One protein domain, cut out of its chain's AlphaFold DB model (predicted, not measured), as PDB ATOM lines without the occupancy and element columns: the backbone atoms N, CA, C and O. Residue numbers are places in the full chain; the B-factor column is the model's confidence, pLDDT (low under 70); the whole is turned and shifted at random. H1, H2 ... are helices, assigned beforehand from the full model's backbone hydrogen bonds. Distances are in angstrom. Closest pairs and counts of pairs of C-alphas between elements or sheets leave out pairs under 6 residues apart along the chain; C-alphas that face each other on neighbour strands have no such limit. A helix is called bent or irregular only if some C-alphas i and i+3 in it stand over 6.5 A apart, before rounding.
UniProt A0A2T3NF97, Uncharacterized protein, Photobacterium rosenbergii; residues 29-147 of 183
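AT A GLANCE: This is residues 29 to 147 of the 183 residues of an uncharacterized protein of Photobacterium rosenbergii (UniProt A0A2T3NF97). One very long helix, H4, crosses a small body of three shorter helices with its first part and then sticks out from it as a bare straight arm, residues 119 to 147. In the body H1 is in the middle, packed between H2 and H3, and the first part of H4 crosses H1 and then H2. The printed part has 119 residues with four named helices, H1, H2, H3 and H4 along the chain, and no named strand; the class is all helix. The whole is extended, with a radius of gyration of the C-alphas of 21.6 A and spans of 80 by 30 by 18 A, the arm making the length.

IN THESE COORDINATES: Find C-alpha 93 at (-17.907, -35.947, -12.146); from there H4, residues 93 to 147, runs 79.6 A to C-alpha 147 at (32.852, -64.069, 42.407). Now go back to C-alpha 29 at (-7.356, -34.430, 13.669), where H1, residues 29 to 46, begins and runs 25.5 A. After it come H2, residues 52 to 66, 20.9 A long, and H3, residues 73 to 88, 22.4 A long. No helix is bent.

HOW THE PARTS SIT: Start on H4 and look at residues 96 to 107, which alone touch H1, and there residues 37 to 44 alone; the closest C-alphas are those of Cys 44 and Cys 100, 5.7 A apart. The two helices run opposite ways at a steep tilt of 51 degrees. Further along, residues 107 to 114 of H4 alone touch H2, with the closest C-alphas, Ser 61 and Asn 111, 5.3 A apart. H2 and H4 run the same way at a steep tilt of 47 degrees. Move to H1, the hub, which touches three helices. With H2 it forms a helical hairpin, opposite ways at a shallow tilt of 14 degrees, and the closest C-alphas, Leu 34 and Val 62, are 5.9 A apart. H1 also touches H3, where the closest C-alphas, Gly 39 and Phe 83, are 4.5 A apart. These two run the same way at a shallow tilt of 33 degrees, only just short of steep. H3 is apart from H2 and from H4. Every O i to N i+4 pair is within hydrogen-bond range in H1, H2 and H3, and 50 of 51 are in H4.

THE WHOLE: The two C-alphas farthest apart are those of Thr 92 and Thr 147, at 80.5 A. Without the free residues 119 to 147, the body of 90 residues spans 36 by 28 by 18 A. The printed part has no cut; the links H1 to H2 and H3 to H4 are tight, and H2 to H3 is short. The mean pLDDT of the printed part is 89.3; look for values under 70 at residue 139 and residues 142 to 147.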
ATOM      1  N   GLN A  29      -7.853 -34.937  14.950       95.75
ATOM      2  CA  GLN A  29      -7.356 -34.430  13.669       95.75
ATOM      3  C   GLN A  29      -6.691 -35.522  12.818       95.75
ATOM      4  O   GLN A  29      -6.876 -35.556  11.602       95.75
ATOM      5  N   ILE A  30      -5.967 -36.448  13.459       94.81
ATOM      6  CA  ILE A  30      -5.359 -37.601  12.790       94.81
ATOM      7  C   ILE A  30      -6.460 -38.562  12.344       94.81
ATOM      8  O   ILE A  30      -6.449 -38.999  11.196       94.81
ATOM      9  N   ALA A  31      -7.455 -38.813  13.200       95.94
ATOM     10  CA  ALA A  31      -8.597 -39.659  12.867       95.94
ATOM     11  C   ALA A  31      -9.372 -39.133  11.653       95.94
ATOM     12  O   ALA A  31      -9.577 -39.872  10.692       95.94
ATOM     13  N   ARG A  32      -9.734 -37.841  11.647       96.31
ATOM     14  CA  ARG A  32     -10.417 -37.185  10.519       96.31
ATOM     15  C   ARG A  32      -9.589 -37.266   9.244       96.31
ATOM     16  O   ARG A  32     -10.125 -37.567   8.180       96.31
ATOM     17  N   HIS A  33      -8.286 -37.013   9.340       94.56
ATOM     18  CA  HIS A  33      -7.414 -37.037   8.176       94.56
ATOM     19  C   HIS A  33      -7.303 -38.450   7.586       94.56
ATOM     20  O   HIS A  33      -7.583 -38.638   6.401       94.56
ATOM     21  N   LEU A  34      -7.005 -39.463   8.405       95.19
ATOM     22  CA  LEU A  34      -6.939 -40.862   7.969       95.19
ATOM     23  C   LEU A  34      -8.282 -41.343   7.395       95.19
ATOM     24  O   LEU A  34      -8.310 -41.949   6.322       95.19
ATOM     25  N   ALA A  35      -9.393 -41.000   8.049       96.06
ATOM     26  CA  ALA A  35     -10.736 -41.312   7.575       96.06
ATOM     27  C   ALA A  35     -11.055 -40.657   6.227       96.06
ATOM     28  O   ALA A  35     -11.618 -41.311   5.349       96.06
ATOM     29  N   SER A  36     -10.669 -39.391   6.033       95.06
ATOM     30  CA  SER A  36     -10.894 -38.678   4.770       95.06
ATOM     31  C   SER A  36     -10.149 -39.327   3.607       95.06
ATOM     32  O   SER A  36     -10.725 -39.524   2.539       95.06
ATOM     33  N   VAL A  37      -8.897 -39.740   3.833       93.69
ATOM     34  CA  VAL A  37      -8.077 -40.419   2.826       93.69
ATOM     35  C   VAL A  37      -8.659 -41.795   2.512       93.69
ATOM     36  O   VAL A  37      -8.795 -42.136   1.339       93.69
ATOM     37  N   ALA A  38      -9.060 -42.569   3.526       94.50
ATOM     38  CA  ALA A  38      -9.677 -43.877   3.312       94.50
ATOM     39  C   ALA A  38     -11.022 -43.782   2.574       94.50
ATOM     40  O   ALA A  38     -11.239 -44.509   1.602       94.50
ATOM     41  N   GLY A  39     -11.912 -42.884   3.007       94.12
ATOM     42  CA  GLY A  39     -13.230 -42.690   2.398       94.12
ATOM     43  C   GLY A  39     -13.112 -42.153   0.974       94.12
ATOM     44  O   GLY A  39     -13.722 -42.692   0.052       94.12
ATOM     45  N   GLY A  40     -12.242 -41.162   0.772       93.69
ATOM     46  CA  GLY A  40     -11.927 -40.606  -0.540       93.69
ATOM     47  C   GLY A  40     -11.349 -41.648  -1.492       93.69
ATOM     48  O   GLY A  40     -11.858 -41.816  -2.599       93.69
ATOM     49  N   ALA A  41     -10.348 -42.422  -1.057       94.25
ATOM     50  CA  ALA A  41      -9.753 -43.483  -1.870       94.25
ATOM     51  C   ALA A  41     -10.775 -44.554  -2.263       94.25
ATOM     52  O   ALA A  41     -10.822 -44.973  -3.422       94.25
ATOM     53  N   LYS A  42     -11.620 -44.977  -1.313       94.56
ATOM     54  CA  LYS A  42     -12.664 -45.972  -1.563       94.56
ATOM     55  C   LYS A  42     -13.706 -45.454  -2.551       94.56
ATOM     56  O   LYS A  42     -14.105 -46.197  -3.443       94.56
ATOM     57  N   ARG A  43     -14.103 -44.185  -2.443       94.81
ATOM     58  CA  ARG A  43     -15.008 -43.561  -3.409       94.81
ATOM     59  C   ARG A  43     -14.390 -43.478  -4.802       94.81
ATOM     60  O   ARG A  43     -15.005 -43.923  -5.761       94.81
ATOM     61  N   CYS A  44     -13.162 -42.978  -4.913       94.44
ATOM     62  CA  CYS A  44     -12.445 -42.890  -6.188       94.44
ATOM     63  C   CYS A  44     -12.278 -44.252  -6.870       94.44
ATOM     64  O   CYS A  44     -12.278 -44.337  -8.095       94.44
ATOM     65  N   PHE A  45     -12.145 -45.322  -6.086       95.50
ATOM     66  CA  PHE A  45     -12.160 -46.689  -6.592       95.50
ATOM     67  C   PHE A  45     -13.545 -47.123  -7.085       95.50
ATOM     68  O   PHE A  45     -13.656 -47.627  -8.198       95.50
ATOM     69  N   ASN A  46     -14.597 -46.906  -6.288       94.31
ATOM     70  CA  ASN A  46     -15.968 -47.278  -6.660       94.31
ATOM     71  C   ASN A  46     -16.430 -46.595  -7.962       94.31
ATOM     72  O   ASN A  46     -17.230 -47.156  -8.699       94.31
ATOM     73  N   GLU A  47     -15.894 -45.410  -8.247       93.50
ATOM     74  CA  GLU A  47     -16.190 -44.597  -9.433       93.50
ATOM     75  C   GLU A  47     -15.244 -44.897 -10.615       93.50
ATOM     76  O   GLU A  47     -15.248 -44.202 -11.626       93.50
ATOM     77  N   GLY A  48     -14.383 -45.916 -10.490       93.38
ATOM     78  CA  GLY A  48     -13.488 -46.373 -11.558       93.38
ATOM     79  C   GLY A  48     -12.285 -45.465 -11.845       93.38
ATOM     80  O   GLY A  48     -11.583 -45.677 -12.830       93.38
ATOM     81  N   ILE A  49     -12.014 -44.462 -11.004       94.56
ATOM     82  CA  ILE A  49     -10.905 -43.510 -11.196       94.56
ATOM     83  C   ILE A  49      -9.582 -44.089 -10.677       94.56
ATOM     84  O   ILE A  49      -8.514 -43.847 -11.249       94.56
ATOM     85  N   PHE A  50      -9.623 -44.819  -9.561       95.00
ATOM     86  CA  PHE A  50      -8.457 -45.511  -9.006       95.00
ATOM     87  C   PHE A  50      -8.443 -46.978  -9.419       95.00
ATOM     88  O   PHE A  50      -9.481 -47.633  -9.437       95.00
ATOM     89  N   SER A  51      -7.246 -47.508  -9.684       94.12
ATOM     90  CA  SER A  51      -7.076 -48.942  -9.901       94.12
ATOM     91  C   SER A  51      -7.255 -49.719  -8.584       94.12
ATOM     92  O   SER A  51      -7.045 -49.152  -7.500       94.12
ATOM     93  N   PRO A  52      -7.599 -51.018  -8.648       92.81
ATOM     94  CA  PRO A  52      -7.680 -51.873  -7.465       92.81
ATOM     95  C   PRO A  52      -6.387 -51.878  -6.640       92.81
ATOM     96  O   PRO A  52      -6.427 -51.805  -5.412       92.81
ATOM     97  N   GLU A  53      -5.228 -51.915  -7.300       91.56
ATOM     98  CA  GLU A  53      -3.914 -51.953  -6.652       91.56
ATOM     99  C   GLU A  53      -3.656 -50.664  -5.875       91.56
ATOM    100  O   GLU A  53      -3.181 -50.704  -4.736       91.56
ATOM    101  N   TYR A  54      -4.015 -49.528  -6.477       88.69
ATOM    102  CA  TYR A  54      -3.856 -48.215  -5.868       88.69
ATOM    103  C   TYR A  54      -4.764 -48.051  -4.646       88.69
ATOM    104  O   TYR A  54      -4.318 -47.617  -3.581       88.69
ATOM    105  N   ALA A  55      -6.028 -48.466  -4.762       89.81
ATOM    106  CA  ALA A  55      -6.981 -48.447  -3.656       89.81
ATOM    107  C   ALA A  55      -6.535 -49.359  -2.500       89.81
ATOM    108  O   ALA A  55      -6.577 -48.960  -1.334       89.81
ATOM    109  N   ALA A  56      -6.033 -50.556  -2.814       89.50
ATOM    110  CA  ALA A  56      -5.503 -51.481  -1.818       89.50
ATOM    111  C   ALA A  56      -4.247 -50.927  -1.127       89.50
ATOM    112  O   ALA A  56      -4.074 -51.109   0.078       89.50
ATOM    113  N   GLN A  57      -3.366 -50.240  -1.862       88.50
ATOM    114  CA  GLN A  57      -2.192 -49.585  -1.284       88.50
ATOM    115  C   GLN A  57      -2.589 -48.477  -0.302       88.50
ATOM    116  O   GLN A  57      -2.073 -48.459   0.814       88.50
ATOM    117  N   ALA A  58      -3.537 -47.617  -0.684       89.62
ATOM    118  CA  ALA A  58      -4.079 -46.576   0.185       89.62
ATOM    119  C   ALA A  58      -4.680 -47.155   1.472       89.62
ATOM    120  O   ALA A  58      -4.408 -46.674   2.569       89.62
ATOM    121  N   GLN A  59      -5.459 -48.234   1.352       91.69
ATOM    122  CA  GLN A  59      -6.046 -48.894   2.513       91.69
ATOM    123  C   GLN A  59      -4.970 -49.460   3.448       91.69
ATOM    124  O   GLN A  59      -5.076 -49.301   4.662       91.69
ATOM    125  N   ARG A  60      -3.917 -50.089   2.910       91.12
ATOM    126  CA  ARG A  60      -2.828 -50.644   3.729       91.12
ATOM    127  C   ARG A  60      -2.098 -49.571   4.531       91.12
ATOM    128  O   ARG A  60      -1.862 -49.792   5.716       91.12
ATOM    129  N   SER A  61      -1.748 -48.436   3.926       91.44
ATOM    130  CA  SER A  61      -1.047 -47.364   4.647       91.44
ATOM    131  C   SER A  61      -1.933 -46.697   5.690       91.44
ATOM    132  O   SER A  61      -1.483 -46.514   6.819       91.44
ATOM    133  N   VAL A  62      -3.202 -46.422   5.375       93.75
ATOM    134  CA  VAL A  62      -4.140 -45.855   6.355       93.75
ATOM    135  C   VAL A  62      -4.373 -46.811   7.526       93.75
ATOM    136  O   VAL A  62      -4.292 -46.383   8.673       93.75
ATOM    137  N   VAL A  63      -4.603 -48.103   7.272       93.56
ATOM    138  CA  VAL A  63      -4.795 -49.101   8.340       93.56
ATOM    139  C   VAL A  63      -3.531 -49.249   9.184       93.56
ATOM    140  O   VAL A  63      -3.621 -49.323  10.408       93.56
ATOM    141  N   TYR A  64      -2.353 -49.273   8.557       93.44
ATOM    142  CA  TYR A  64      -1.088 -49.320   9.285       93.44
ATOM    143  C   TYR A  64      -0.933 -48.114  10.218       93.44
ATOM    144  O   TYR A  64      -0.698 -48.306  11.408       93.44
ATOM    145  N   LEU A  65      -1.120 -46.896   9.699       92.94
ATOM    146  CA  LEU A  65      -1.008 -45.661  10.478       92.94
ATOM    147  C   LEU A  65      -2.081 -45.576  11.564       92.94
ATOM    148  O   LEU A  65      -1.775 -45.209  12.685       92.94
ATOM    149  N   ALA A  66      -3.326 -45.969  11.292       93.56
ATOM    150  CA  ALA A  66      -4.369 -46.005  12.318       93.56
ATOM    151  C   ALA A  66      -4.000 -46.960  13.467       93.56
ATOM    152  O   ALA A  66      -4.207 -46.643  14.635       93.56
ATOM    153  N   ASN A  67      -3.378 -48.098  13.142       91.94
ATOM    154  CA  ASN A  67      -2.949 -49.095  14.117       91.94
ATOM    155  C   ASN A  67      -1.760 -48.660  14.983       91.94
ATOM    156  O   ASN A  67      -1.451 -49.373  15.941       91.94
ATOM    157  N   THR A  68      -1.092 -47.538  14.702       92.00
ATOM    158  CA  THR A  68      -0.063 -46.996  15.607       92.00
ATOM    159  C   THR A  68      -0.664 -46.274  16.811       92.00
ATOM    160  O   THR A  68       0.067 -45.953  17.743       92.00
ATOM    161  N   TRP A  69      -1.982 -46.061  16.820       93.75
ATOM    162  CA  TRP A  69      -2.699 -45.352  17.873       93.75
ATOM    163  C   TRP A  69      -3.686 -46.259  18.607       93.75
ATOM    164  O   TRP A  69      -4.103 -47.306  18.101       93.75
ATOM    165  N   ASN A  70      -4.065 -45.839  19.810       94.44
ATOM    166  CA  ASN A  70      -5.237 -46.345  20.500       94.44
ATOM    167  C   ASN A  70      -6.479 -45.584  20.009       94.44
ATOM    168  O   ASN A  70      -6.466 -44.358  19.901       94.44
ATOM    169  N   MET A  71      -7.542 -46.313  19.673       93.69
ATOM    170  CA  MET A  71      -8.761 -45.733  19.108       93.69
ATOM    171  C   MET A  71      -9.869 -45.788  20.151       93.69
ATOM    172  O   MET A  71     -10.479 -46.836  20.360       93.69
ATOM    173  N   THR A  72     -10.109 -44.659  20.819       94.44
ATOM    174  CA  THR A  72     -11.210 -44.554  21.781       94.44
ATOM    175  C   THR A  72     -12.558 -44.661  21.058       94.44
ATOM    176  O   THR A  72     -12.627 -44.432  19.843       94.44
ATOM    177  N   PRO A  73     -13.652 -44.993  21.765       95.81
ATOM    178  CA  PRO A  73     -14.981 -45.058  21.163       95.81
ATOM    179  C   PRO A  73     -15.394 -43.766  20.442       95.81
ATOM    180  O   PRO A  73     -15.940 -43.827  19.340       95.81
ATOM    181  N   GLU A  74     -15.092 -42.601  21.017       96.06
ATOM    182  CA  GLU A  74     -15.424 -41.283  20.462       96.06
ATOM    183  C   GLU A  74     -14.648 -41.020  19.170       96.06
ATOM    184  O   GLU A  74     -15.222 -40.626  18.153       96.06
ATOM    185  N   VAL A  75     -13.344 -41.303  19.183       96.19
ATOM    186  CA  VAL A  75     -12.488 -41.133  18.007       96.19
ATOM    187  C   VAL A  75     -12.860 -42.131  16.909       96.19
ATOM    188  O   VAL A  75     -12.866 -41.777  15.730       96.19
ATOM    189  N   GLY A  76     -13.232 -43.358  17.277       95.94
ATOM    190  CA  GLY A  76     -13.744 -44.359  16.344       95.94
ATOM    191  C   GLY A  76     -15.062 -43.933  15.690       95.94
ATOM    192  O   GLY A  76     -15.225 -44.078  14.477       95.94
ATOM    193  N   ALA A  77     -15.989 -43.352  16.460       97.12
ATOM    194  CA  ALA A  77     -17.230 -42.793  15.925       97.12
ATOM    195  C   ALA A  77     -16.945 -41.653  14.936       97.12
ATOM    196  O   ALA A  77     -17.455 -41.670  13.815       97.12
ATOM    197  N   LEU A  78     -16.051 -40.734  15.308       97.38
ATOM    198  CA  LEU A  78     -15.623 -39.629  14.454       97.38
ATOM    199  C   LEU A  78     -14.948 -40.104  13.157       97.38
ATOM    200  O   LEU A  78     -15.201 -39.561  12.076       97.38
ATOM    201  N   TYR A  79     -14.083 -41.117  13.253       97.06
ATOM    202  CA  TYR A  79     -13.440 -41.736  12.098       97.06
ATOM    203  C   TYR A  79     -14.499 -42.275  11.132       97.06
ATOM    204  O   TYR A  79     -14.471 -41.963   9.943       97.06
ATOM    205  N   ASN A  80     -15.467 -43.040  11.643       96.94
ATOM    206  CA  ASN A  80     -16.524 -43.638  10.831       96.94
ATOM    207  C   ASN A  80     -17.440 -42.585  10.199       96.94
ATOM    208  O   ASN A  80     -17.765 -42.694   9.017       96.94
ATOM    209  N   GLU A  81     -17.828 -41.552  10.947       97.62
ATOM    210  CA  GLU A  81     -18.610 -40.428  10.425       97.62
ATOM    211  C   GLU A  81     -17.875 -39.743   9.268       97.62
ATOM    212  O   GLU A  81     -18.426 -39.585   8.177       97.62
ATOM    213  N   THR A  82     -16.600 -39.406   9.475       97.19
ATOM    214  CA  THR A  82     -15.779 -38.734   8.461       97.19
ATOM    215  C   THR A  82     -15.591 -39.623   7.232       97.19
ATOM    216  O   THR A  82     -15.752 -39.169   6.102       97.19
ATOM    217  N   PHE A  83     -15.297 -40.908   7.429       96.69
ATOM    218  CA  PHE A  83     -15.151 -41.876   6.346       96.69
ATOM    219  C   PHE A  83     -16.430 -41.961   5.498       96.69
ATOM    220  O   PHE A  83     -16.375 -41.841   4.270       96.69
ATOM    221  N   ASN A  84     -17.586 -42.090   6.152       96.88
ATOM    222  CA  ASN A  84     -18.883 -42.161   5.488       96.88
ATOM    223  C   ASN A  84     -19.243 -40.855   4.770       96.88
ATOM    224  O   ASN A  84     -19.793 -40.900   3.668       96.88
ATOM    225  N   HIS A  85     -18.890 -39.698   5.338       96.06
ATOM    226  CA  HIS A  85     -19.067 -38.408   4.675       96.06
ATOM    227  C   HIS A  85     -18.354 -38.378   3.316       96.06
ATOM    228  O   HIS A  85     -18.977 -38.092   2.296       96.06
ATOM    229  N   TYR A  86     -17.074 -38.758   3.262       94.06
ATOM    230  CA  TYR A  86     -16.317 -38.764   2.003       94.06
ATOM    231  C   TYR A  86     -16.801 -39.812   0.997       94.06
ATOM    232  O   TYR A  86     -16.704 -39.584  -0.211       94.06
ATOM    233  N   LEU A  87     -17.359 -40.928   1.473       93.25
ATOM    234  CA  LEU A  87     -17.986 -41.931   0.616       93.25
ATOM    235  C   LEU A  87     -19.265 -41.435  -0.067       93.25
ATOM    236  O   LEU A  87     -19.550 -41.861  -1.183       93.25
ATOM    237  N   THR A  88     -20.033 -40.575   0.602       91.69
ATOM    238  CA  THR A  88     -21.425 -40.271   0.226       91.69
ATOM    239  C   THR A  88     -21.662 -38.835  -0.225       91.69
ATOM    240  O   THR A  88     -22.702 -38.555  -0.821       91.69
ATOM    241  N   VAL A  89     -20.719 -37.918   0.018       90.44
ATOM    242  CA  VAL A  89     -20.868 -36.501  -0.339       90.44
ATOM    243  C   VAL A  89     -21.126 -36.341  -1.836       90.44
ATOM    244  O   VAL A  89     -20.364 -36.830  -2.664       90.44
ATOM    245  N   GLN A  90     -22.192 -35.650  -2.225       90.81
ATOM    246  CA  GLN A  90     -22.490 -35.452  -3.644       90.81
ATOM    247  C   GLN A  90     -21.411 -34.586  -4.303       90.81
ATOM    248  O   GLN A  90     -20.997 -33.565  -3.760       90.81
ATOM    249  N   ALA A  91     -20.940 -35.015  -5.471       90.12
ATOM    250  CA  ALA A  91     -19.979 -34.272  -6.273       90.12
ATOM    251  C   ALA A  91     -20.302 -34.487  -7.749       90.12
ATOM    252  O   ALA A  91     -20.696 -35.583  -8.150       90.12
ATOM    253  N   THR A  92     -20.114 -33.450  -8.558       94.00
ATOM    254  CA  THR A  92     -20.114 -33.601 -10.016       94.00
ATOM    255  C   THR A  92     -18.946 -34.500 -10.451       94.00
ATOM    256  O   THR A  92     -17.946 -34.592  -9.729       94.00
ATOM    257  N   PRO A  93     -19.011 -35.131 -11.639       90.75
ATOM    258  CA  PRO A  93     -17.907 -35.947 -12.146       90.75
ATOM    259  C   PRO A  93     -16.563 -35.203 -12.177       90.75
ATOM    260  O   PRO A  93     -15.526 -35.774 -11.846       90.75
ATOM    261  N   GLU A  94     -16.576 -33.910 -12.507       92.25
ATOM    262  CA  GLU A  94     -15.371 -33.076 -12.542       92.25
ATOM    263  C   GLU A  94     -14.797 -32.811 -11.142       92.25
ATOM    264  O   GLU A  94     -13.598 -32.986 -10.920       92.25
ATOM    265  N   GLN A  95     -15.652 -32.464 -10.173       93.50
ATOM    266  CA  GLN A  95     -15.245 -32.285  -8.772       93.50
ATOM    267  C   GLN A  95     -14.690 -33.577  -8.175       93.50
ATOM    268  O   GLN A  95     -13.698 -33.548  -7.447       93.50
ATOM    269  N   LEU A  96     -15.309 -34.713  -8.497       92.25
ATOM    270  CA  LEU A  96     -14.836 -36.017  -8.064       92.25
ATOM    271  C   LEU A  96     -13.467 -36.334  -8.675       92.25
ATOM    272  O   LEU A  96     -12.554 -36.712  -7.947       92.25
ATOM    273  N   ALA A  97     -13.292 -36.134  -9.984       91.44
ATOM    274  CA  ALA A  97     -12.008 -36.347 -10.645       91.44
ATOM    275  C   ALA A  97     -10.899 -35.469 -10.039       91.44
ATOM    276  O   ALA A  97      -9.785 -35.952  -9.815       91.44
ATOM    277  N   ASP A  98     -11.197 -34.206  -9.719       93.12
ATOM    278  CA  ASP A  98     -10.262 -33.312  -9.030       93.12
ATOM    279  C   ASP A  98      -9.945 -33.757  -7.599       93.12
ATOM    280  O   ASP A  98      -8.775 -33.845  -7.216       93.12
ATOM    281  N   GLY A  99     -10.971 -34.124  -6.829       92.56
ATOM    282  CA  GLY A  99     -10.812 -34.684  -5.489       92.56
ATOM    283  C   GLY A  99      -9.944 -35.942  -5.499       92.56
ATOM    284  O   GLY A  99      -9.003 -36.057  -4.715       92.56
ATOM    285  N   CYS A 100     -10.171 -36.850  -6.447       93.56
ATOM    286  CA  CYS A 100      -9.367 -38.056  -6.606       93.56
ATOM    287  C   CYS A 100      -7.911 -37.748  -6.965       93.56
ATOM    288  O   CYS A 100      -7.009 -38.408  -6.453       93.56
ATOM    289  N   ARG A 101      -7.634 -36.722  -7.781       92.94
ATOM    290  CA  ARG A 101      -6.248 -36.273  -8.012       92.94
ATOM    291  C   ARG A 101      -5.593 -35.774  -6.726       92.94
ATOM    292  O   ARG A 101      -4.462 -36.161  -6.455       92.94
ATOM    293  N   LYS A 102      -6.298 -34.987  -5.910       90.19
ATOM    294  CA  LYS A 102      -5.795 -34.516  -4.606       90.19
ATOM    295  C   LYS A 102      -5.511 -35.680  -3.657       90.19
ATOM    296  O   LYS A 102      -4.422 -35.756  -3.093       90.19
ATOM    297  N   PHE A 103      -6.422 -36.649  -3.574       91.00
ATOM    298  CA  PHE A 103      -6.208 -37.849  -2.766       91.00
ATOM    299  C   PHE A 103      -5.011 -38.677  -3.224       91.00
ATOM    300  O   PHE A 103      -4.382 -39.311  -2.382       91.00
ATOM    301  N   LYS A 104      -4.637 -38.661  -4.513       91.06
ATOM    302  CA  LYS A 104      -3.416 -39.359  -4.944       91.06
ATOM    303  C   LYS A 104      -2.177 -38.846  -4.204       91.06
ATOM    304  O   LYS A 104      -1.387 -39.659  -3.732       91.06
ATOM    305  N   PHE A 105      -2.044 -37.530  -4.053       89.94
ATOM    306  CA  PHE A 105      -0.927 -36.928  -3.321       89.94
ATOM    307  C   PHE A 105      -0.957 -37.286  -1.833       89.94
ATOM    308  O   PHE A 105       0.059 -37.712  -1.286       89.94
ATOM    309  N   GLU A 106      -2.126 -37.204  -1.195       90.50
ATOM    310  CA  GLU A 106      -2.279 -37.585   0.214       90.50
ATOM    311  C   GLU A 106      -1.924 -39.059   0.452       90.50
ATOM    312  O   GLU A 106      -1.176 -39.386   1.369       90.50
ATOM    313  N   ILE A 107      -2.378 -39.961  -0.421       91.81
ATOM    314  CA  ILE A 107      -2.065 -41.393  -0.340       91.81
ATOM    315  C   ILE A 107      -0.561 -41.638  -0.480       91.81
ATOM    316  O   ILE A 107       0.002 -42.425   0.283       91.81
ATOM    317  N   ALA A 108       0.107 -40.965  -1.420       91.31
ATOM    318  CA  ALA A 108       1.555 -41.072  -1.573       91.31
ATOM    319  C   ALA A 108       2.290 -40.624  -0.297       91.31
ATOM    320  O   ALA A 108       3.182 -41.331   0.178       91.31
ATOM    321  N   ASN A 109       1.858 -39.517   0.311       90.94
ATOM    322  CA  ASN A 109       2.403 -39.042   1.582       90.94
ATOM    323  C   ASN A 109       2.203 -40.065   2.710       90.94
ATOM    324  O   ASN A 109       3.157 -40.371   3.426       90.94
ATOM    325  N   ARG A 110       1.010 -40.661   2.835       91.25
ATOM    326  CA  ARG A 110       0.734 -41.690   3.856       91.25
ATOM    327  C   ARG A 110       1.515 -42.977   3.627       91.25
ATOM    328  O   ARG A 110       1.957 -43.596   4.590       91.25
ATOM    329  N   ASN A 111       1.745 -43.372   2.377       91.06
ATOM    330  CA  ASN A 111       2.606 -44.514   2.066       91.06
ATOM    331  C   ASN A 111       4.048 -44.269   2.532       91.06
ATOM    332  O   ASN A 111       4.650 -45.152   3.141       91.06
ATOM    333  N   ASN A 112       4.579 -43.070   2.282       93.56
ATOM    334  CA  ASN A 112       5.922 -42.690   2.716       93.56
ATOM    335  C   ASN A 112       6.026 -42.613   4.242       93.56
ATOM    336  O   ASN A 112       6.991 -43.116   4.814       93.56
ATOM    337  N   GLU A 113       5.026 -42.039   4.910       92.12
ATOM    338  CA  GLU A 113       4.973 -41.992   6.372       92.12
ATOM    339  C   GLU A 113       4.902 -43.398   6.977       92.12
ATOM    340  O   GLU A 113       5.686 -43.716   7.869       92.12
ATOM    341  N   ALA A 114       4.029 -44.268   6.460       91.12
ATOM    342  CA  ALA A 114       3.909 -45.650   6.915       91.12
ATOM    343  C   ALA A 114       5.235 -46.409   6.761       91.12
ATOM    344  O   ALA A 114       5.676 -47.079   7.695       91.12
ATOM    345  N   ALA A 115       5.906 -46.265   5.613       91.06
ATOM    346  CA  ALA A 115       7.211 -46.877   5.373       91.06
ATOM    347  C   ALA A 115       8.294 -46.320   6.313       91.06
ATOM    348  O   ALA A 115       9.056 -47.086   6.904       91.06
ATOM    349  N   SER A 116       8.342 -44.998   6.493       93.62
ATOM    350  CA  SER A 116       9.292 -44.337   7.395       93.62
ATOM    351  C   SER A 116       9.097 -44.786   8.842       93.62
ATOM    352  O   SER A 116      10.057 -45.181   9.506       93.62
ATOM    353  N   HIS A 117       7.853 -44.784   9.322       91.62
ATOM    354  CA  HIS A 117       7.510 -45.231  10.666       91.62
ATOM    355  C   HIS A 117       7.848 -46.715  10.864       91.62
ATOM    356  O   HIS A 117       8.461 -47.084  11.865       91.62
ATOM    357  N   TYR A 118       7.528 -47.571   9.890       89.00
ATOM    358  CA  TYR A 118       7.878 -48.989   9.934       89.00
ATOM    359  C   TYR A 118       9.388 -49.208  10.076       89.00
ATOM    360  O   TYR A 118       9.830 -49.945  10.962       89.00
ATOM    361  N   ASN A 119      10.186 -48.512   9.266       92.31
ATOM    362  CA  ASN A 119      11.643 -48.585   9.336       92.31
ATOM    363  C   ASN A 119      12.171 -48.084  10.687       92.31
ATOM    364  O   ASN A 119      13.036 -48.718  11.292       92.31
ATOM    365  N   GLN A 120      11.618 -46.986  11.205       89.81
ATOM    366  CA  GLN A 120      11.988 -46.462  12.518       89.81
ATOM    367  C   GLN A 120      11.684 -47.466  13.638       89.81
ATOM    368  O   GLN A 120      12.510 -47.660  14.531       89.81
ATOM    369  N   MET A 121      10.539 -48.149  13.577       85.88
ATOM    370  CA  MET A 121      10.174 -49.183  14.546       85.88
ATOM    371  C   MET A 121      11.129 -50.379  14.505       85.88
ATOM    372  O   MET A 121      11.517 -50.873  15.564       85.88
ATOM    373  N   GLN A 122      11.569 -50.807  13.317       88.12
ATOM    374  CA  GLN A 122      12.582 -51.859  13.190       88.12
ATOM    375  C   GLN A 122      13.929 -51.438  13.791       88.12
ATOM    376  O   GLN A 122      14.509 -52.183  14.583       88.12
ATOM    377  N   VAL A 123      14.400 -50.226  13.480       89.50
ATOM    378  CA  VAL A 123      15.650 -49.683  14.038       89.50
ATOM    379  C   VAL A 123      15.563 -49.566  15.560       89.50
ATOM    380  O   VAL A 123      16.497 -49.943  16.267       89.50
ATOM    381  N   ASN A 124      14.437 -49.091  16.093       84.56
ATOM    382  CA  ASN A 124      14.223 -48.998  17.533       84.56
ATOM    383  C   ASN A 124      14.206 -50.381  18.193       84.56
ATOM    384  O   ASN A 124      14.840 -50.562  19.231       84.56
ATOM    385  N   ALA A 125      13.543 -51.369  17.587       83.56
ATOM    386  CA  ALA A 125      13.544 -52.741  18.084       83.56
ATOM    387  C   ALA A 125      14.961 -53.338  18.110       83.56
ATOM    388  O   ALA A 125      15.346 -53.958  19.105       83.56
ATOM    389  N   GLN A 126      15.763 -53.093  17.069       86.88
ATOM    390  CA  GLN A 126      17.164 -53.511  17.028       86.88
ATOM    391  C   GLN A 126      17.988 -52.836  18.133       86.88
ATOM    392  O   GLN A 126      18.675 -53.523  18.887       86.88
ATOM    393  N   ARG A 127      17.867 -51.514  18.298       84.31
ATOM    394  CA  ARG A 127      18.558 -50.775  19.370       84.31
ATOM    395  C   ARG A 127      18.189 -51.302  20.755       84.31
ATOM    396  O   ARG A 127      19.064 -51.501  21.592       84.31
ATOM    397  N   GLN A 128      16.908 -51.574  20.999       83.19
ATOM    398  CA  GLN A 128      16.443 -52.157  22.262       83.19
ATOM    399  C   GLN A 128      17.034 -53.553  22.498       83.19
ATOM    400  O   GLN A 128      17.435 -53.879  23.617       83.19
ATOM    401  N   HIS A 129      17.143 -54.371  21.450       83.56
ATOM    402  CA  HIS A 129      17.791 -55.677  21.534       83.56
ATOM    403  C   HIS A 129      19.283 -55.561  21.888       83.56
ATOM    404  O   HIS A 129      19.762 -56.263  22.783       83.56
ATOM    405  N   GLU A 130      20.008 -54.651  21.238       83.75
ATOM    406  CA  GLU A 130      21.430 -54.399  21.496       83.75
ATOM    407  C   GLU A 130      21.669 -53.867  22.917       83.75
ATOM    408  O   GLU A 130      22.536 -54.382  23.624       83.75
ATOM    409  N   MET A 131      20.844 -52.926  23.391       81.44
ATOM    410  CA  MET A 131      20.901 -52.439  24.776       81.44
ATOM    411  C   MET A 131      20.631 -53.558  25.782       81.44
ATOM    412  O   MET A 131      21.367 -53.705  26.757       81.44
ATOM    413  N   LYS A 132      19.625 -54.407  25.537       81.81
ATOM    414  CA  LYS A 132      19.344 -55.564  26.400       81.81
ATOM    415  C   LYS A 132      20.536 -56.522  26.458       81.81
ATOM    416  O   LYS A 132      20.881 -56.997  27.540       81.81
ATOM    417  N   LYS A 133      21.193 -56.781  25.323       83.44
ATOM    418  CA  LYS A 133      22.410 -57.603  25.266       83.44
ATOM    419  C   LYS A 133      23.543 -56.978  26.085       83.44
ATOM    420  O   LYS A 133      24.174 -57.692  26.865       83.44
ATOM    421  N   ALA A 134      23.754 -55.668  25.963       80.88
ATOM    422  CA  ALA A 134      24.754 -54.936  26.739       80.88
ATOM    423  C   ALA A 134      24.464 -54.978  28.250       80.88
ATOM    424  O   ALA A 134      25.361 -55.282  29.031       80.88
ATOM    425  N   HIS A 135      23.212 -54.775  28.674       77.50
ATOM    426  CA  HIS A 135      22.823 -54.874  30.087       77.50
ATOM    427  C   HIS A 135      23.044 -56.275  30.665       77.50
ATOM    428  O   HIS A 135      23.551 -56.409  31.777       77.50
ATOM    429  N   VAL A 136      22.701 -57.327  29.915       79.62
ATOM    430  CA  VAL A 136      22.958 -58.713  30.338       79.62
ATOM    431  C   VAL A 136      24.459 -58.976  30.453       79.62
ATOM    432  O   VAL A 136      24.888 -59.628  31.404       79.62
ATOM    433  N   GLN A 137      25.258 -58.466  29.515       76.75
ATOM    434  CA  GLN A 137      26.710 -58.606  29.557       76.75
ATOM    435  C   GLN A 137      27.313 -57.875  30.767       76.75
ATOM    436  O   GLN A 137      28.046 -58.491  31.536       76.75
ATOM    437  N   ALA A 138      26.917 -56.625  31.013       73.56
ATOM    438  CA  ALA A 138      27.345 -55.860  32.182       73.56
ATOM    439  C   ALA A 138      26.940 -56.540  33.505       73.56
ATOM    440  O   ALA A 138      27.726 -56.594  34.447       73.56
ATOM    441  N   ALA A 139      25.739 -57.126  33.577       69.19
ATOM    442  CA  ALA A 139      25.301 -57.889  34.747       69.19
ATOM    443  C   ALA A 139      26.130 -59.170  34.959       69.19
ATOM    444  O   ALA A 139      26.448 -59.520  36.097       69.19
ATOM    445  N   LYS A 140      26.514 -59.865  33.878       71.75
ATOM    446  CA  LYS A 140      27.423 -61.020  33.949       71.75
ATOM    447  C   LYS A 140      28.808 -60.613  34.441       71.75
ATOM    448  O   LYS A 140      29.346 -61.290  35.310       71.75
ATOM    449  N   GLU A 141      29.357 -59.515  33.933       71.75
ATOM    450  CA  GLU A 141      30.662 -58.987  34.347       71.75
ATOM    451  C   GLU A 141      30.653 -58.527  35.809       71.75
ATOM    452  O   GLU A 141      31.554 -58.881  36.566       71.75
ATOM    453  N   ALA A 142      29.597 -57.842  36.257       64.00
ATOM    454  CA  ALA A 142      29.429 -57.461  37.659       64.00
ATOM    455  C   ALA A 142      29.326 -58.684  38.591       64.00
ATOM    456  O   ALA A 142      29.898 -58.690  39.685       64.00
ATOM    457  N   ASN A 143      28.635 -59.744  38.160       58.62
ATOM    458  CA  ASN A 143      28.576 -61.000  38.908       58.62
ATOM    459  C   ASN A 143      29.924 -61.732  38.917       58.62
ATOM    460  O   ASN A 143      30.315 -62.224  39.971       58.62
ATOM    461  N   ALA A 144      30.652 -61.755  37.795       59.44
ATOM    462  CA  ALA A 144      31.996 -62.326  37.704       59.44
ATOM    463  C   ALA A 144      33.006 -61.576  38.593       59.44
ATOM    464  O   ALA A 144      33.825 -62.196  39.271       59.44
ATOM    465  N   ALA A 145      32.915 -60.245  38.655       57.91
ATOM    466  CA  ALA A 145      33.718 -59.428  39.560       57.91
ATOM    467  C   ALA A 145      33.393 -59.729  41.035       57.91
ATOM    468  O   ALA A 145      34.303 -59.831  41.857       57.91
ATOM    469  N   ARG A 146      32.116 -59.955  41.377       55.44
ATOM    470  CA  ARG A 146      31.710 -60.395  42.725       55.44
ATOM    471  C   ARG A 146      32.232 -61.788  43.081       55.44
ATOM    472  O   ARG A 146      32.697 -61.969  44.203       55.44
ATOM    473  N   THR A 147      32.218 -62.758  42.164       53.22
ATOM    474  CA  THR A 147      32.852 -64.069  42.407       53.22
ATOM    475  C   THR A 147      34.371 -63.968  42.513       53.22
ATOM    476  O   THR A 147      34.953 -64.674  43.329       53.22
TER     477      THR A 147